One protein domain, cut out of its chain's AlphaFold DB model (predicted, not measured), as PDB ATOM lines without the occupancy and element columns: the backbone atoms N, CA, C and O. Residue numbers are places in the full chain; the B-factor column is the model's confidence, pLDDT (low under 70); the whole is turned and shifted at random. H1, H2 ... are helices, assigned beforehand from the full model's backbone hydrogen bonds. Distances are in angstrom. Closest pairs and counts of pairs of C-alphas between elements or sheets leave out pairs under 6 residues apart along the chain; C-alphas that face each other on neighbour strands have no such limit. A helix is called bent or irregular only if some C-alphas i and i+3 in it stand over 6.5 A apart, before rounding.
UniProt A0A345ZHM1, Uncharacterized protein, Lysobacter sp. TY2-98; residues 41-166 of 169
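AT A GLANCE: This is residues 41 to 166 of the 169 residues of an uncharacterized protein of Lysobacter sp. TY2-98 (UniProt A0A345ZHM1). This is a long, thin bundle of three helices, H1, H3 and H4b, running up and down nearly side by side along the rod. At one end the short helix H2 makes the turn from H1 to H3, and at the other end the short arm H4a is set at a steep angle to H4b. The printed part has 126 residues with four named helices, H1, H2, H3 and H4 in chain order, and no named strand; the class is all helix. The whole is loose, with a radius of gyration of the C-alphas of 19.2 A, and the C-alphas span 69 by 19 by 19 A, a rod.

IN THESE COORDINATES: Find C-alpha 41 at (159.426, 150.338, 266.612); from there H1, residues 41 to 74, runs 49.0 A. Next comes H2, residues 78 to 83, 8.5 A long. H3, residues 85 to 114, covers 44.6 A from C-alpha 85 at (177.108, 180.851, 231.670); it is irregular, with C-alphas 86 and 89 7.3 A apart. H4, residues 118 to 164, was assigned as one helix by its hydrogen bonds but is bent: C-alphas 126 and 129 are 7.1 A apart. Its arms are H4a, residues 118 to 126, 12.9 A long, and H4b, residues 129 to 164, which runs 52.6 A to C-alpha 164 at (193.679, 189.005, 234.681).

HOW THE PARTS SIT: Begin with the bundle of H1, H3 and H4b, up and down, each running against the one before. H1 and H3 touch at a shallow tilt of 25 degrees, opposite ways; their closest C-alphas, of Arg 56 and Glu 102, are 5.4 A apart. H3 and H4b touch at a shallow tilt of 31 degrees, opposite ways, closest at the C-alphas of Ala 101 and Asp 138, 6.0 A. H1 and H4b touch at a shallow tilt of 21 degrees, the same way, closest at the C-alphas of Ala 62 and Leu 146, 6.5 A. H2 touches residues 156 to 163 of H4b at a steep tilt of 60 degrees, closest at the C-alphas of Val 80 and Ala 159, 5.7 A. H1 and H2 only just touch, only at the corner, with 3 pairs of C-alphas within 8 A; the closest are those of Leu 73 and Gln 81, 6.3 A. H2 and H3 meet only through their link. H4a stands at a steep tilt of 59 degrees to H4b and is close to H1 but not clearly touching: the closest C-alphas, of Phe 41 and Arg 121, are 6.7 A apart. H2 and H4a are apart. In H1, H2, H4a and H4b every O i to N i+4 pair is within hydrogen-bond range; in H3 it is 20 of 26.

THE WHOLE: Look for the two C-alphas farthest apart at Lys 118 and Gly 166, 69.4 A. The printed part has no cut, and the links H1 to H2, H2 to H3 and H3 to H4 are tight. The mean pLDDT of the printed part is 89.0; residue 118 is under 70.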
ATOM      1  N   PHE A  41     159.934 149.167 267.322       88.25
ATOM      2  CA  PHE A  41     159.426 150.338 266.612       88.25
ATOM      3  C   PHE A  41     160.182 151.627 266.966       88.25
ATOM      4  O   PHE A  41     160.601 152.348 266.066       88.25
ATOM      5  N   GLU A  42     160.381 151.924 268.253       88.19
ATOM      6  CA  GLU A  42     161.090 153.140 268.680       88.19
ATOM      7  C   GLU A  42     162.551 153.147 268.215       88.19
ATOM      8  O   GLU A  42     163.087 154.197 267.852       88.19
ATOM      9  N   ARG A  43     163.190 151.972 268.170       90.81
ATOM     10  CA  ARG A  43     164.529 151.812 267.600       90.81
ATOM     11  C   ARG A  43     164.541 152.131 266.106       90.81
ATOM     12  O   ARG A  43     165.303 153.003 265.693       90.81
ATOM     13  N   ASP A  44     163.688 151.480 265.320       89.19
ATOM     14  CA  ASP A  44     163.643 151.669 263.864       89.19
ATOM     15  C   ASP A  44     163.256 153.107 263.493       89.19
ATOM     16  O   ASP A  44     163.798 153.695 262.551       89.19
ATOM     17  N   LYS A  45     162.340 153.701 264.265       89.81
ATOM     18  CA  LYS A  45     161.957 155.109 264.160       89.81
ATOM     19  C   LYS A  45     163.148 156.022 264.422       89.81
ATOM     20  O   LYS A  45     163.396 156.928 263.631       89.81
ATOM     21  N   SER A  46     163.883 155.791 265.507       90.56
ATOM     22  CA  SER A  46     165.059 156.592 265.858       90.56
ATOM     23  C   SER A  46     166.145 156.502 264.786       90.56
ATOM     24  O   SER A  46     166.744 157.516 264.430       90.56
ATOM     25  N   GLU A  47     166.369 155.313 264.225       91.88
ATOM     26  CA  GLU A  47     167.311 155.107 263.124       91.88
ATOM     27  C   GLU A  47     166.888 155.878 261.868       91.88
ATOM     28  O   GLU A  47     167.696 156.599 261.282       91.88
ATOM     29  N   LEU A  48     165.608 155.801 261.487       90.44
ATOM     30  CA  LEU A  48     165.091 156.548 260.343       90.44
ATOM     31  C   LEU A  48     165.184 158.065 260.558       90.44
ATOM     32  O   LEU A  48     165.601 158.782 259.652       90.44
ATOM     33  N   LEU A  49     164.846 158.559 261.752       91.94
ATOM     34  CA  LEU A  49     164.983 159.977 262.097       91.94
ATOM     35  C   LEU A  49     166.441 160.436 262.022       91.94
ATOM     36  O   LEU A  49     166.710 161.509 261.488       91.94
ATOM     37  N   SER A  50     167.381 159.620 262.507       93.56
ATOM     38  CA  SER A  50     168.814 159.909 262.392       93.56
ATOM     39  C   SER A  50     169.263 159.966 260.931       93.56
ATOM     40  O   SER A  50     169.960 160.899 260.537       93.56
ATOM     41  N   TYR A  51     168.814 159.020 260.104       92.19
ATOM     42  CA  TYR A  51     169.115 158.990 258.672       92.19
ATOM     43  C   TYR A  51     168.584 160.227 257.926       92.19
ATOM     44  O   TYR A  51     169.292 160.829 257.109       92.19
ATOM     45  N   ILE A  52     167.349 160.638 258.228       92.06
ATOM     46  CA  ILE A  52     166.742 161.849 257.665       92.06
ATOM     47  C   ILE A  52     167.530 163.085 258.089       92.06
ATOM     48  O   ILE A  52     167.833 163.931 257.252       92.06
ATOM     49  N   GLU A  53     167.897 163.178 259.365       92.56
ATOM     50  CA  GLU A  53     168.651 164.314 259.895       92.56
ATOM     51  C   GLU A  53     170.033 164.444 259.243       92.56
ATOM     52  O   GLU A  53     170.442 165.532 258.841       92.56
ATOM     53  N   GLN A  54     170.738 163.326 259.055       92.75
ATOM     54  CA  GLN A  54     171.999 163.314 258.312       92.75
ATOM     55  C   GLN A  54     171.808 163.811 256.876       92.75
ATOM     56  O   GLN A  54     172.590 164.627 256.396       92.75
ATOM     57  N   SER A  55     170.746 163.366 256.202       91.69
ATOM     58  CA  SER A  55     170.461 163.768 254.821       91.69
ATOM     59  C   SER A  55     170.081 165.252 254.718       91.69
ATOM     60  O   SER A  55     170.571 165.942 253.829       91.69
ATOM     61  N   ARG A  56     169.314 165.787 255.680       91.44
ATOM     62  CA  ARG A  56     169.036 167.232 255.793       91.44
ATOM     63  C   ARG A  56     170.318 168.049 255.890       91.44
ATOM     64  O   ARG A  56     170.461 169.039 255.178       91.44
ATOM     65  N   ASN A  57     171.247 167.629 256.747       91.25
ATOM     66  CA  ASN A  57     172.519 168.326 256.922       91.25
ATOM     67  C   ASN A  57     173.355 168.324 255.634       91.25
ATOM     68  O   ASN A  57     173.944 169.350 255.299       91.25
ATOM     69  N   LEU A  58     173.351 167.218 254.880       91.25
ATOM     70  CA  LEU A  58     174.008 167.143 253.571       91.25
ATOM     71  C   LEU A  58     173.392 168.128 252.570       91.25
ATOM     72  O   LEU A  58     174.108 168.955 252.007       91.25
ATOM     73  N   PHE A  59     172.065 168.117 252.408       91.94
ATOM     74  CA  PHE A  59     171.377 169.038 251.494       91.94
ATOM     75  C   PHE A  59     171.609 170.504 251.865       91.94
ATOM     76  O   PHE A  59     171.916 171.316 250.993       91.94
ATOM     77  N   SER A  60     171.545 170.833 253.158       91.25
ATOM     78  CA  SER A  60     171.805 172.188 253.653       91.25
ATOM     79  C   SER A  60     173.254 172.624 253.396       91.25
ATOM     80  O   SER A  60     173.495 173.778 253.042       91.25
ATOM     81  N   SER A  61     174.227 171.714 253.529       91.31
ATOM     82  CA  SER A  61     175.636 171.996 253.229       91.31
ATOM     83  C   SER A  61     175.848 172.294 251.745       91.31
ATOM     84  O   SER A  61     176.373 173.354 251.410       91.31
ATOM     85  N   ALA A  62     175.373 171.420 250.852       90.44
ATOM     86  CA  ALA A  62     175.506 171.626 249.408       90.44
ATOM     87  C   ALA A  62     174.776 172.888 248.929       90.44
ATOM     88  O   ALA A  62     175.299 173.626 248.096       90.44
ATOM     89  N   ARG A  63     173.594 173.182 249.493       92.81
ATOM     90  CA  ARG A  63     172.869 174.430 249.227       92.81
ATOM     91  C   ARG A  63     173.741 175.649 249.525       92.81
ATOM     92  O   ARG A  63     173.887 176.508 248.662       92.81
ATOM     93  N   ARG A  64     174.342 175.710 250.718       91.94
ATOM     94  CA  ARG A  64     175.200 176.837 251.127       91.94
ATOM     95  C   ARG A  64     176.414 176.996 250.219       91.94
ATOM     96  O   ARG A  64     176.795 178.123 249.922       91.94
ATOM     97  N   GLU A  65     177.016 175.894 249.775       91.56
ATOM     98  CA  GLU A  65     178.147 175.941 248.844       91.56
ATOM     99  C   GLU A  65     177.751 176.541 247.491       91.56
ATOM    100  O   GLU A  65     178.461 177.400 246.969       91.56
ATOM    101  N   ILE A  66     176.599 176.143 246.945       92.75
ATOM    102  CA  ILE A  66     176.099 176.684 245.676       92.75
ATOM    103  C   ILE A  66     175.681 178.151 245.823       92.75
ATOM    104  O   ILE A  66     175.986 178.961 244.950       92.75
ATOM    105  N   GLU A  67     175.029 178.521 246.928       93.31
ATOM    106  CA  GLU A  67     174.677 179.917 247.225       93.31
ATOM    107  C   GLU A  67     175.928 180.799 247.332       93.31
ATOM    108  O   GLU A  67     175.963 181.898 246.780       93.31
ATOM    109  N   LEU A  68     176.986 180.307 247.986       93.62
ATOM    110  CA  LEU A  68     178.267 181.005 248.057       93.62
ATOM    111  C   LEU A  68     178.903 181.146 246.668       93.62
ATOM    112  O   LEU A  68     179.368 182.227 246.317       93.62
ATOM    113  N   ALA A  69     178.898 180.080 245.866       92.25
ATOM    114  CA  ALA A  69     179.404 180.098 244.498       92.25
ATOM    115  C   ALA A  69     178.650 181.115 243.620       92.25
ATOM    116  O   ALA A  69     179.275 181.873 242.874       92.25
ATOM    117  N   GLN A  70     177.322 181.188 243.762       93.75
ATOM    118  CA  GLN A  70     176.477 182.165 243.078       93.75
ATOM    119  C   GLN A  70     176.806 183.595 243.509       93.75
ATOM    120  O   GLN A  70     176.941 184.482 242.666       93.75
ATOM    121  N   PHE A  71     176.953 183.810 244.817       93.69
ATOM    122  CA  PHE A  71     177.311 185.105 245.380       93.69
ATOM    123  C   PHE A  71     178.681 185.568 244.887       93.69
ATOM    124  O   PHE A  71     178.833 186.721 244.502       93.69
ATOM    125  N   VAL A  72     179.683 184.687 244.856       93.25
ATOM    126  CA  VAL A  72     181.006 185.034 244.324       93.25
ATOM    127  C   VAL A  72     180.891 185.413 242.850       93.25
ATOM    128  O   VAL A  72     181.335 186.494 242.480       93.25
ATOM    129  N   LEU A  73     180.223 184.590 242.032       93.19
ATOM    130  CA  LEU A  73     180.032 184.854 240.603       93.19
ATOM    131  C   LEU A  73     179.364 186.205 240.328       93.19
ATOM    132  O   LEU A  73     179.780 186.907 239.413       93.19
ATOM    133  N   SER A  74     178.360 186.593 241.120       93.19
ATOM    134  CA  SER A  74     177.644 187.856 240.907       93.19
ATOM    135  C   SER A  74     178.502 189.102 241.152       93.19
ATOM    136  O   SER A  74     178.101 190.192 240.752       93.19
ATOM    137  N   HIS A  75     179.644 188.958 241.830       94.12
ATOM    138  CA  HIS A  75     180.601 190.038 242.085       94.12
ATOM    139  C   HIS A  75     181.789 190.028 241.111       94.12
ATOM    140  O   HIS A  75     182.640 190.913 241.188       94.12
ATOM    141  N   GLU A  76     181.858 189.057 240.198       93.06
ATOM    142  CA  GLU A  76     182.908 188.991 239.182       93.06
ATOM    143  C   GLU A  76     182.612 189.898 237.979       93.06
ATOM    144  O   GLU A  76     181.455 190.261 237.747       93.06
ATOM    145  N   PRO A  77     183.629 190.249 237.171       93.31
ATOM    146  CA  PRO A  77     183.432 190.981 235.924       93.31
ATOM    147  C   PRO A  77     182.470 190.264 234.954       93.31
ATOM    148  O   PRO A  77     182.442 189.027 234.929       93.31
ATOM    149  N   PRO A  78     181.707 191.002 234.122       92.12
ATOM    150  CA  PRO A  78     180.754 190.421 233.171       92.12
ATOM    151  C   PRO A  78     181.355 189.356 232.244       92.12
ATOM    152  O   PRO A  78     180.685 188.381 231.917       92.12
ATOM    153  N   GLU A  79     182.621 189.503 231.860       92.88
ATOM    154  CA  GLU A  79     183.345 188.572 230.992       92.88
ATOM    155  C   GLU A  79     183.525 187.205 231.666       92.88
ATOM    156  O   GLU A  79     183.289 186.160 231.056       92.88
ATOM    157  N   VAL A  80     183.867 187.207 232.958       90.12
ATOM    158  CA  VAL A  80     183.979 185.993 233.781       90.12
ATOM    159  C   VAL A  80     182.600 185.370 233.995       90.12
ATOM    160  O   VAL A  80     182.447 184.151 233.884       90.12
ATOM    161  N   GLN A  81     181.575 186.194 234.238       92.00
ATOM    162  CA  GLN A  81     180.195 185.714 234.361       92.00
ATOM    163  C   GLN A  81     179.714 185.028 233.077       92.00
ATOM    164  O   GLN A  81     179.136 183.941 233.125       92.00
ATOM    165  N   GLN A  82     179.998 185.629 231.920       91.88
ATOM    166  CA  GLN A  82     179.622 185.093 230.618       91.88
ATOM    167  C   GLN A  82     180.370 183.794 230.298       91.88
ATOM    168  O   GLN A  82     179.750 182.843 229.809       91.88
ATOM    169  N   ALA A  83     181.661 183.711 230.630       89.62
ATOM    170  CA  ALA A  83     182.469 182.504 230.452       89.62
ATOM    171  C   ALA A  83     181.917 181.298 231.233       89.62
ATOM    172  O   ALA A  83     182.080 180.156 230.807       89.62
ATOM    173  N   LEU A  84     181.225 181.546 232.347       92.38
ATOM    174  CA  LEU A  84     180.635 180.513 233.202       92.38
ATOM    175  C   LEU A  84     179.127 180.331 232.996       92.38
ATOM    176  O   LEU A  84     178.487 179.589 233.742       92.38
ATOM    177  N   SER A  85     178.546 180.944 231.963       89.94
ATOM    178  CA  SER A  85     177.108 180.851 231.670       89.94
ATOM    179  C   SER A  85     176.613 179.413 231.452       89.94
ATOM    180  O   SER A  85     175.468 179.106 231.780       89.94
ATOM    181  N   SER A  86     177.470 178.492 230.998       87.75
ATOM    182  CA  SER A  86     177.136 177.064 230.869       87.75
ATOM    183  C   SER A  86     176.815 176.382 232.205       87.75
ATOM    184  O   SER A  86     176.152 175.348 232.219       87.75
ATOM    185  N   TYR A  87     177.257 176.955 233.329       89.56
ATOM    186  CA  TYR A  87     176.995 176.450 234.677       89.56
ATOM    187  C   TYR A  87     175.727 177.036 235.305       89.56
ATOM    188  O   TYR A  87     175.437 176.755 236.466       89.56
ATOM    189  N   HIS A  88     174.928 177.808 234.560       88.19
ATOM    190  CA  HIS A  88     173.704 178.417 235.085       88.19
ATOM    191  C   HIS A  88     172.716 177.387 235.663       88.19
ATOM    192  O   HIS A  88     172.050 177.670 236.658       88.19
ATOM    193  N   GLY A  89     172.710 176.160 235.122       86.25
ATOM    194  CA  GLY A  89     171.931 175.031 235.643       86.25
ATOM    195  C   GLY A  89     172.203 174.709 237.119       86.25
ATOM    196  O   GLY A  89     171.295 174.281 237.829       86.25
ATOM    197  N   LEU A  90     173.410 174.992 237.627       88.44
ATOM    198  CA  LEU A  90     173.730 174.846 239.051       88.44
ATOM    199  C   LEU A  90     172.811 175.714 239.927       88.44
ATOM    200  O   LEU A  90     172.357 175.283 240.985       88.44
ATOM    201  N   PHE A  91     172.485 176.916 239.454       90.81
ATOM    202  CA  PHE A  91     171.691 177.898 240.187       90.81
ATOM    203  C   PHE A  91     170.196 177.817 239.866       90.81
ATOM    204  O   PHE A  91     169.375 178.116 240.730       90.81
ATOM    205  N   THR A  92     169.823 177.416 238.647       90.94
ATOM    206  CA  THR A  92     168.414 177.371 238.219       90.94
ATOM    207  C   THR A  92     167.741 176.022 238.412       90.94
ATOM    208  O   THR A  92     166.517 175.972 238.464       90.94
ATOM    209  N   GLU A  93     168.506 174.934 238.501       89.06
ATOM    210  CA  GLU A  93     167.968 173.575 238.620       89.06
ATOM    211  C   GLU A  93     168.437 172.906 239.914       89.06
ATOM    212  O   GLU A  93     167.616 172.560 240.765       89.06
ATOM    213  N   PHE A  94     169.752 172.779 240.116       88.44
ATOM    214  CA  PHE A  94     170.287 172.063 241.279       88.44
ATOM    215  C   PHE A  94     169.967 172.761 242.604       88.44
ATOM    216  O   PHE A  94     169.528 172.101 243.546       88.44
ATOM    217  N   LEU A  95     170.137 174.084 242.681       90.12
ATOM    218  CA  LEU A  95     169.852 174.842 243.900       90.12
ATOM    219  C   LEU A  95     168.368 174.751 244.331       90.12
ATOM    220  O   LEU A  95     168.117 174.372 245.479       90.12
ATOM    221  N   PRO A  96     167.367 174.998 243.458       92.00
ATOM    222  CA  PRO A  96     165.962 174.772 243.800       92.00
ATOM    223  C   PRO A  96     165.647 173.329 244.201       92.00
ATOM    224  O   PRO A  96     164.893 173.116 245.153       92.00
ATOM    225  N   ASN A  97     166.243 172.340 243.526       90.12
ATOM    226  CA  ASN A  97     166.041 170.930 243.856       90.12
ATOM    227  C   ASN A  97     166.559 170.596 245.265       90.12
ATOM    228  O   ASN A  97     165.858 169.931 246.025       90.12
ATOM    229  N   LEU A  98     167.728 171.116 245.657       90.31
ATOM    230  CA  LEU A  98     168.271 170.945 247.011       90.31
ATOM    231  C   LEU A  98     167.398 171.608 248.083       90.31
ATOM    232  O   LEU A  98     167.182 171.021 249.142       90.31
ATOM    233  N   ILE A  99     166.850 172.795 247.807       91.25
ATOM    234  CA  ILE A  99     165.894 173.466 248.705       91.25
ATOM    235  C   ILE A  99     164.625 172.614 248.869       91.25
ATOM    236  O   ILE A  99     164.115 172.451 249.981       91.25
ATOM    237  N   GLY A 100     164.121 172.051 247.768       91.19
ATOM    238  CA  GLY A 100     162.990 171.126 247.773       91.19
ATOM    239  C   GLY A 100     163.269 169.872 248.605       91.19
ATOM    240  O   GLY A 100     162.462 169.521 249.466       91.19
ATOM    241  N   ALA A 101     164.432 169.250 248.408       90.12
ATOM    242  CA  ALA A 101     164.880 168.081 249.161       90.12
ATOM    243  C   ALA A 101     165.026 168.373 250.665       90.12
ATOM    244  O   ALA A 101     164.525 167.613 251.493       90.12
ATOM    245  N   GLU A 102     165.634 169.505 251.045       91.50
ATOM    246  CA  GLU A 102     165.758 169.940 252.447       91.50
ATOM    247  C   GLU A 102     164.376 170.118 253.096       91.50
ATOM    248  O   GLU A 102     164.123 169.614 254.196       91.50
ATOM    249  N   ARG A 103     163.447 170.783 252.394       91.62
ATOM    250  CA  ARG A 103     162.072 170.983 252.869       91.62
ATOM    251  C   ARG A 103     161.322 169.659 253.016       91.62
ATOM    252  O   ARG A 103     160.655 169.459 254.032       91.62
ATOM    253  N   ASN A 104     161.434 168.770 252.032       90.69
ATOM    254  CA  ASN A 104     160.802 167.453 252.063       90.69
ATOM    255  C   ASN A 104     161.346 166.619 253.222       90.69
ATOM    256  O   ASN A 104     160.568 166.096 254.015       90.69
ATOM    257  N   ALA A 105     162.667 166.564 253.385       90.94
ATOM    258  CA  ALA A 105     163.301 165.844 254.479       90.94
ATOM    259  C   ALA A 105     162.892 166.406 255.853       90.94
ATOM    260  O   ALA A 105     162.630 165.635 256.772       90.94
ATOM    261  N   ASN A 106     162.750 167.728 255.994       91.06
ATOM    262  CA  ASN A 106     162.237 168.338 257.224       91.06
ATOM    263  C   ASN A 106     160.766 167.967 257.495       91.06
ATOM    264  O   ASN A 106     160.415 167.633 258.624       91.06
ATOM    265  N   SER A 107     159.918 167.979 256.463       90.69
ATOM    266  CA  SER A 107     158.516 167.559 256.588       90.69
ATOM    267  C   SER A 107     158.401 166.092 257.005       90.69
ATOM    268  O   SER A 107     157.627 165.769 257.901       90.69
ATOM    269  N   LEU A 108     159.197 165.210 256.392       90.19
ATOM    270  CA  LEU A 108     159.236 163.786 256.728       90.19
ATOM    271  C   LEU A 108     159.717 163.559 258.158       90.19
ATOM    272  O   LEU A 108     159.157 162.733 258.877       90.19
ATOM    273  N   TRP A 109     160.738 164.302 258.585       91.81
ATOM    274  CA  TRP A 109     161.242 164.229 259.950       91.81
ATOM    275  C   TRP A 109     160.143 164.553 260.966       91.81
ATOM    276  O   TRP A 109     159.942 163.792 261.911       91.81
ATOM    277  N   GLN A 110     159.403 165.647 260.747       89.81
ATOM    278  CA  GLN A 110     158.300 166.063 261.619       89.81
ATOM    279  C   GLN A 110     157.186 165.013 261.657       89.81
ATOM    280  O   GLN A 110     156.784 164.595 262.742       89.81
ATOM    281  N   GLU A 111     156.761 164.520 260.489       87.81
ATOM    282  CA  GLU A 111     155.728 163.483 260.379       87.81
ATOM    283  C   GLU A 111     156.107 162.217 261.165       87.81
ATOM    284  O   GLU A 111     155.325 161.715 261.970       87.81
ATOM    285  N   ILE A 112     157.335 161.719 260.985       87.44
ATOM    286  CA  ILE A 112     157.804 160.500 261.656       87.44
ATOM    287  C   ILE A 112     157.981 160.734 263.156       87.44
ATOM    288  O   ILE A 112     157.674 159.850 263.960       87.44
ATOM    289  N   PHE A 113     158.467 161.909 263.563       87.69
ATOM    290  CA  PHE A 113     158.663 162.244 264.972       87.69
ATOM    291  C   PHE A 113     157.352 162.163 265.768       87.69
ATOM    292  O   PHE A 113     157.342 161.659 266.899       87.69
ATOM    293  N   GLU A 114     156.241 162.577 265.159       86.38
ATOM    294  CA  GLU A 114     154.905 162.575 265.759       86.38
ATOM    295  C   GLU A 114     154.283 161.175 265.903       86.38
ATOM    296  O   GLU A 114     153.361 160.987 266.700       86.38
ATOM    297  N   TRP A 115     154.803 160.152 265.221       84.88
ATOM    298  CA  TRP A 115     154.282 158.788 265.337       84.88
ATOM    299  C   TRP A 115     154.564 158.182 266.715       84.88
ATOM    300  O   TRP A 115     155.700 157.821 267.017       84.88
ATOM    301  N   ARG A 116     153.535 158.046 267.558       72.19
ATOM    302  CA  ARG A 116     153.647 157.439 268.905       72.19
ATOM    303  C   ARG A 116     152.724 156.239 269.131       72.19
ATOM    304  O   ARG A 116     153.050 155.336 269.899       72.19
ATOM    305  N   ASP A 117     151.597 156.188 268.424       75.00
ATOM    306  CA  ASP A 117     150.546 155.198 268.671       75.00
ATOM    307  C   ASP A 117     150.607 153.993 267.722       75.00
ATOM    308  O   ASP A 117     151.402 153.933 266.784       75.00
ATOM    309  N   LYS A 118     149.733 153.002 267.949       68.44
ATOM    310  CA  LYS A 118     149.603 151.813 267.082       68.44
ATOM    311  C   LYS A 118     149.361 152.174 265.608       68.44
ATOM    312  O   LYS A 118     149.868 151.480 264.730       68.44
ATOM    313  N   SER A 119     148.641 153.264 265.340       70.81
ATOM    314  CA  SER A 119     148.460 153.820 263.992       70.81
ATOM    315  C   SER A 119     149.787 154.278 263.376       70.81
ATOM    316  O   SER A 119     150.067 153.950 262.226       70.81
ATOM    317  N   GLY A 120     150.644 154.937 264.161       75.50
ATOM    318  CA  GLY A 120     151.992 155.343 263.755       75.50
ATOM    319  C   GLY A 120     152.906 154.159 263.433       75.50
ATOM    320  O   GLY A 120     153.665 154.216 262.472       75.50
ATOM    321  N   ARG A 121     152.778 153.037 264.156       78.88
ATOM    322  CA  ARG A 121     153.542 151.803 263.864       78.88
ATOM    323  C   ARG A 121     153.160 151.181 262.526       78.88
ATOM    324  O   ARG A 121     154.030 150.773 261.762       78.88
ATOM    325  N   SER A 122     151.860 151.131 262.235       78.44
ATOM    326  CA  SER A 122     151.367 150.653 260.940       78.44
ATOM    327  C   SER A 122     151.794 151.588 259.807       78.44
ATOM    328  O   SER A 122     152.238 151.119 258.761       78.44
ATOM    329  N   GLY A 123     151.709 152.905 260.030       77.38
ATOM    330  CA  GLY A 123     152.183 153.916 259.085       77.38
ATOM    331  C   GLY A 123     153.678 153.782 258.798       77.38
ATOM    332  O   GLY A 123     154.082 153.780 257.637       77.38
ATOM    333  N   PHE A 124     154.493 153.550 259.827       82.06
ATOM    334  CA  PHE A 124     155.930 153.330 259.677       82.06
ATOM    335  C   PHE A 124     156.246 152.118 258.808       82.06
ATOM    336  O   PHE A 124     157.016 152.240 257.858       82.06
ATOM    337  N   ALA A 125     155.604 150.978 259.062       79.81
ATOM    338  CA  ALA A 125     155.829 149.773 258.269       79.81
ATOM    339  C   ALA A 125     155.521 149.982 256.772       79.81
ATOM    340  O   ALA A 125     156.179 149.392 255.920       79.81
ATOM    341  N   HIS A 126     154.529 150.815 256.444       81.69
ATOM    342  CA  HIS A 126     154.089 151.027 255.061       81.69
ATOM    343  C   HIS A 126     154.827 152.170 254.355       81.69
ATOM    344  O   HIS A 126     155.082 152.092 253.154       81.69
ATOM    345  N   HIS A 127     155.188 153.232 255.077       84.75
ATOM    346  CA  HIS A 127     155.739 154.445 254.475       84.75
ATOM    347  C   HIS A 127     157.258 154.571 254.614       84.75
ATOM    348  O   HIS A 127     157.878 155.191 253.748       84.75
ATOM    349  N   ALA A 128     157.884 153.945 255.618       84.31
ATOM    350  CA  ALA A 128     159.328 154.062 255.838       84.31
ATOM    351  C   ALA A 128     160.183 153.652 254.621       84.31
ATOM    352  O   ALA A 128     161.130 154.379 254.310       84.31
ATOM    353  N   PRO A 129     159.885 152.564 253.877       87.00
ATOM    354  CA  PRO A 129     160.653 152.222 252.676       87.00
ATOM    355  C   PRO A 129     160.549 153.296 251.588       87.00
ATOM    356  O   PRO A 129     161.553 153.678 250.990       87.00
ATOM    357  N   ARG A 130     159.342 153.837 251.378       88.38
ATOM    358  CA  ARG A 130     159.098 154.911 250.407       88.38
ATOM    359  C   ARG A 130     159.863 156.179 250.780       88.38
ATOM    360  O   ARG A 130     160.438 156.820 249.907       88.38
ATOM    361  N   PHE A 131     159.889 156.526 252.064       87.88
ATOM    362  CA  PHE A 131     160.626 157.686 252.559       87.88
ATOM    363  C   PHE A 131     162.135 157.527 252.389       87.88
ATOM    364  O   PHE A 131     162.781 158.449 251.898       87.88
ATOM    365  N   ARG A 132     162.689 156.345 252.691       88.62
ATOM    366  CA  ARG A 132     164.105 156.051 252.423       88.62
ATOM    367  C   ARG A 132     164.443 156.185 250.940       88.62
ATOM    368  O   ARG A 132     165.419 156.848 250.616       88.62
ATOM    369  N   ALA A 133     163.617 155.625 250.055       88.06
ATOM    370  CA  ALA A 133     163.826 155.728 248.611       88.06
ATOM    371  C   ALA A 133     163.753 157.179 248.106       88.06
ATOM    372  O   ALA A 133     164.564 157.580 247.280       88.06
ATOM    373  N   SER A 134     162.816 157.980 248.626       87.06
ATOM    374  CA  SER A 134     162.722 159.406 248.284       87.06
ATOM    375  C   SER A 134     164.003 160.154 248.652       87.06
ATOM    376  O   SER A 134     164.545 160.872 247.824       87.06
ATOM    377  N   ILE A 135     164.507 159.944 249.870       89.81
ATOM    378  CA  ILE A 135     165.730 160.599 250.347       89.81
ATOM    379  C   ILE A 135     166.944 160.130 249.553       89.81
ATOM    380  O   ILE A 135     167.816 160.934 249.247       89.81
ATOM    381  N   GLU A 136     167.007 158.847 249.201       89.94
ATOM    382  CA  GLU A 136     168.107 158.316 248.397       89.94
ATOM    383  C   GLU A 136     168.154 158.950 247.001       89.94
ATOM    384  O   GLU A 136     169.218 159.357 246.541       89.94
ATOM    385  N   ASN A 137     166.999 159.131 246.357       87.50
ATOM    386  CA  ASN A 137     166.929 159.845 245.081       87.50
ATOM    387  C   ASN A 137     167.431 161.293 245.215       87.50
ATOM    388  O   ASN A 137     168.194 161.765 244.371       87.50
ATOM    389  N   ASP A 138     167.066 161.973 246.304       87.69
ATOM    390  CA  ASP A 138     167.541 163.329 246.590       87.69
ATOM    391  C   ASP A 138     169.063 163.357 246.867       87.69
ATOM    392  O   ASP A 138     169.755 164.304 246.483       87.69
ATOM    393  N   ARG A 139     169.628 162.299 247.471       86.38
ATOM    394  CA  ARG A 139     171.083 162.152 247.680       86.38
ATOM    395  C   ARG A 139     171.853 162.038 246.371       86.38
ATOM    396  O   ARG A 139     172.915 162.647 246.254       86.38
ATOM    397  N   VAL A 140     171.316 161.341 245.372       85.00
ATOM    398  CA  VAL A 140     171.933 161.284 244.036       85.00
ATOM    399  C   VAL A 140     172.001 162.682 243.412       85.00
ATOM    400  O   VAL A 140     173.043 163.076 242.887       85.00
ATOM    401  N   ALA A 141     170.924 163.469 243.519       78.06
ATOM    402  CA  ALA A 141     170.917 164.853 243.042       78.06
ATOM    403  C   ALA A 141     171.959 165.715 243.777       78.06
ATOM    404  O   ALA A 141     172.673 166.492 243.144       78.06
ATOM    405  N   HIS A 142     172.107 165.523 245.090       88.50
ATOM    406  CA  HIS A 142     173.150 166.164 245.892       88.50
ATOM    407  C   HIS A 142     174.573 165.791 245.445       88.50
ATOM    408  O   HIS A 142     175.414 166.673 245.289       88.50
ATOM    409  N   GLU A 143     174.866 164.512 245.202       87.81
ATOM    410  CA  GLU A 143     176.194 164.087 244.733       87.81
ATOM    411  C   GLU A 143     176.555 164.695 243.375       87.81
ATOM    412  O   GLU A 143     177.698 165.102 243.151       87.81
ATOM    413  N   MET A 144     175.580 164.779 242.469       85.00
ATOM    414  CA  MET A 144     175.758 165.439 241.178       85.00
ATOM    415  C   MET A 144     175.978 166.944 241.345       85.00
ATOM    416  O   MET A 144     176.872 167.500 240.707       85.00
ATOM    417  N   ALA A 145     175.231 167.584 242.249       85.62
ATOM    418  CA  ALA A 145     175.398 168.995 242.565       85.62
ATOM    419  C   ALA A 145     176.813 169.291 243.087       85.62
ATOM    420  O   ALA A 145     177.462 170.193 242.570       85.62
ATOM    421  N   LEU A 146     177.344 168.490 244.022       88.62
ATOM    422  CA  LEU A 146     178.708 168.665 244.541       88.62
ATOM    423  C   LEU A 146     179.783 168.539 243.456       88.62
ATOM    424  O   LEU A 146     180.720 169.336 243.421       88.62
ATOM    425  N   LYS A 147     179.647 167.569 242.543       89.38
ATOM    426  CA  LYS A 147     180.575 167.421 241.409       89.38
ATOM    427  C   LYS A 147     180.543 168.651 240.502       89.38
ATOM    428  O   LYS A 147     181.601 169.165 240.144       89.38
ATOM    429  N   CYS A 148     179.349 169.144 240.174       87.44
ATOM    430  CA  CYS A 148     179.193 170.362 239.381       87.44
ATOM    431  C   CYS A 148     179.753 171.596 240.102       87.44
ATOM    432  O   CYS A 148     180.413 172.405 239.460       87.44
ATOM    433  N   THR A 149     179.553 171.731 241.415       91.31
ATOM    434  CA  THR A 149     180.115 172.831 242.218       91.31
ATOM    435  C   THR A 149     181.643 172.793 242.237       91.31
ATOM    436  O   THR A 149     182.291 173.829 242.092       91.31
ATOM    437  N   ALA A 150     182.244 171.609 242.383       91.69
ATOM    438  CA  ALA A 150     183.697 171.452 242.356       91.69
ATOM    439  C   ALA A 150     184.289 171.849 240.996       91.69
ATOM    440  O   ALA A 150     185.264 172.604 240.939       91.69
ATOM    441  N   GLU A 151     183.671 171.396 239.902       92.62
ATOM    442  CA  GLU A 151     184.084 171.776 238.551       92.62
ATOM    443  C   GLU A 151     183.880 173.277 238.306       92.62
ATOM    444  O   GLU A 151     184.784 173.951 237.817       92.62
ATOM    445  N   PHE A 152     182.742 173.832 238.729       93.44
ATOM    446  CA  PHE A 152     182.464 175.263 238.652       93.44
ATOM    447  C   PHE A 152     183.545 176.093 239.353       93.44
ATOM    448  O   PHE A 152     184.069 177.036 238.766       93.44
ATOM    449  N   ASN A 153     183.932 175.724 240.576       92.44
ATOM    450  CA  ASN A 153     184.970 176.432 241.324       92.44
ATOM    451  C   ASN A 153     186.342 176.359 240.630       92.44
ATOM    452  O   ASN A 153     187.082 177.344 240.617       92.44
ATOM    453  N   SER A 154     186.670 175.223 240.007       92.94
ATOM    454  CA  SER A 154     187.878 175.069 239.184       92.94
ATOM    455  C   SER A 154     187.850 175.994 237.961       92.94
ATOM    456  O   SER A 154     188.808 176.729 237.709       92.94
ATOM    457  N   GLN A 155     186.732 176.021 237.228       92.44
ATOM    458  CA  GLN A 155     186.581 176.881 236.051       92.44
ATOM    459  C   GLN A 155     186.523 178.364 236.412       92.44
ATOM    460  O   GLN A 155     187.059 179.188 235.678       92.44
ATOM    461  N   MET A 156     185.960 178.709 237.569       92.50
ATOM    462  CA  MET A 156     185.995 180.058 238.122       92.50
ATOM    463  C   MET A 156     187.429 180.550 238.318       92.50
ATOM    464  O   MET A 156     187.752 181.662 237.908       92.50
ATOM    465  N   GLY A 157     188.307 179.725 238.900       91.50
ATOM    466  CA  GLY A 157     189.724 180.069 239.046       91.50
ATOM    467  C   GLY A 157     190.392 180.346 237.697       91.50
ATOM    468  O   GLY A 157     191.015 181.390 237.513       91.50
ATOM    469  N   ARG A 158     190.173 179.463 236.716       92.38
ATOM    470  CA  ARG A 158     190.730 179.607 235.360       92.38
ATOM    471  C   ARG A 158     190.196 180.834 234.628       92.38
ATOM    472  O   ARG A 158     190.960 181.526 233.964       92.38
ATOM    473  N   ALA A 159     188.902 181.115 234.751       91.19
ATOM    474  CA  ALA A 159     188.289 182.293 234.154       91.19
ATOM    475  C   ALA A 159     188.882 183.569 234.766       91.19
ATOM    476  O   ALA A 159     189.316 184.452 234.038       91.19
ATOM    477  N   LYS A 160     189.020 183.648 236.092       91.00
ATOM    478  CA  LYS A 160     189.673 184.791 236.748       91.00
ATOM    479  C   LYS A 160     191.104 185.016 236.267       91.00
ATOM    480  O   LYS A 160     191.477 186.150 235.976       91.00
ATOM    481  N   GLU A 161     191.893 183.951 236.148       92.00
ATOM    482  CA  GLU A 161     193.257 184.028 235.614       92.00
ATOM    483  C   GLU A 161     193.272 184.500 234.154       92.00
ATOM    484  O   GLU A 161     194.063 185.369 233.792       92.00
ATOM    485  N   ALA A 162     192.374 183.978 233.315       90.00
ATOM    486  CA  ALA A 162     192.247 184.403 231.925       90.00
ATOM    487  C   ALA A 162     191.868 185.890 231.808       90.00
ATOM    488  O   ALA A 162     192.449 186.605 230.992       90.00
ATOM    489  N   TYR A 163     190.964 186.371 232.665       90.81
ATOM    490  CA  TYR A 163     190.597 187.784 232.746       90.81
ATOM    491  C   TYR A 163     191.777 188.662 233.163       90.81
ATOM    492  O   TYR A 163     192.077 189.646 232.491       90.81
ATOM    493  N   ALA A 164     192.500 188.276 234.217       90.25
ATOM    494  CA  ALA A 164     193.679 189.005 234.681       90.25
ATOM    495  C   ALA A 164     194.786 189.085 233.611       90.25
ATOM    496  O   ALA A 164     195.507 190.078 233.540       90.25
ATOM    497  N   ASN A 165     194.885 188.065 232.756       91.88
ATOM    498  CA  ASN A 165     195.822 188.011 231.633       91.88
ATOM    499  C   ASN A 165     195.307 188.705 230.355       91.88
ATOM    500  O   ASN A 165     196.000 188.682 229.339       91.88
ATOM    501  N   GLY A 166     194.108 189.302 230.376       87.00
ATOM    502  CA  GLY A 166     193.522 190.003 229.228       87.00
ATOM    503  C   GLY A 166     193.088 189.083 228.081       87.00
ATOM    504  O   GLY A 166     193.095 189.500 226.928       87.00
TER     505      GLY A 166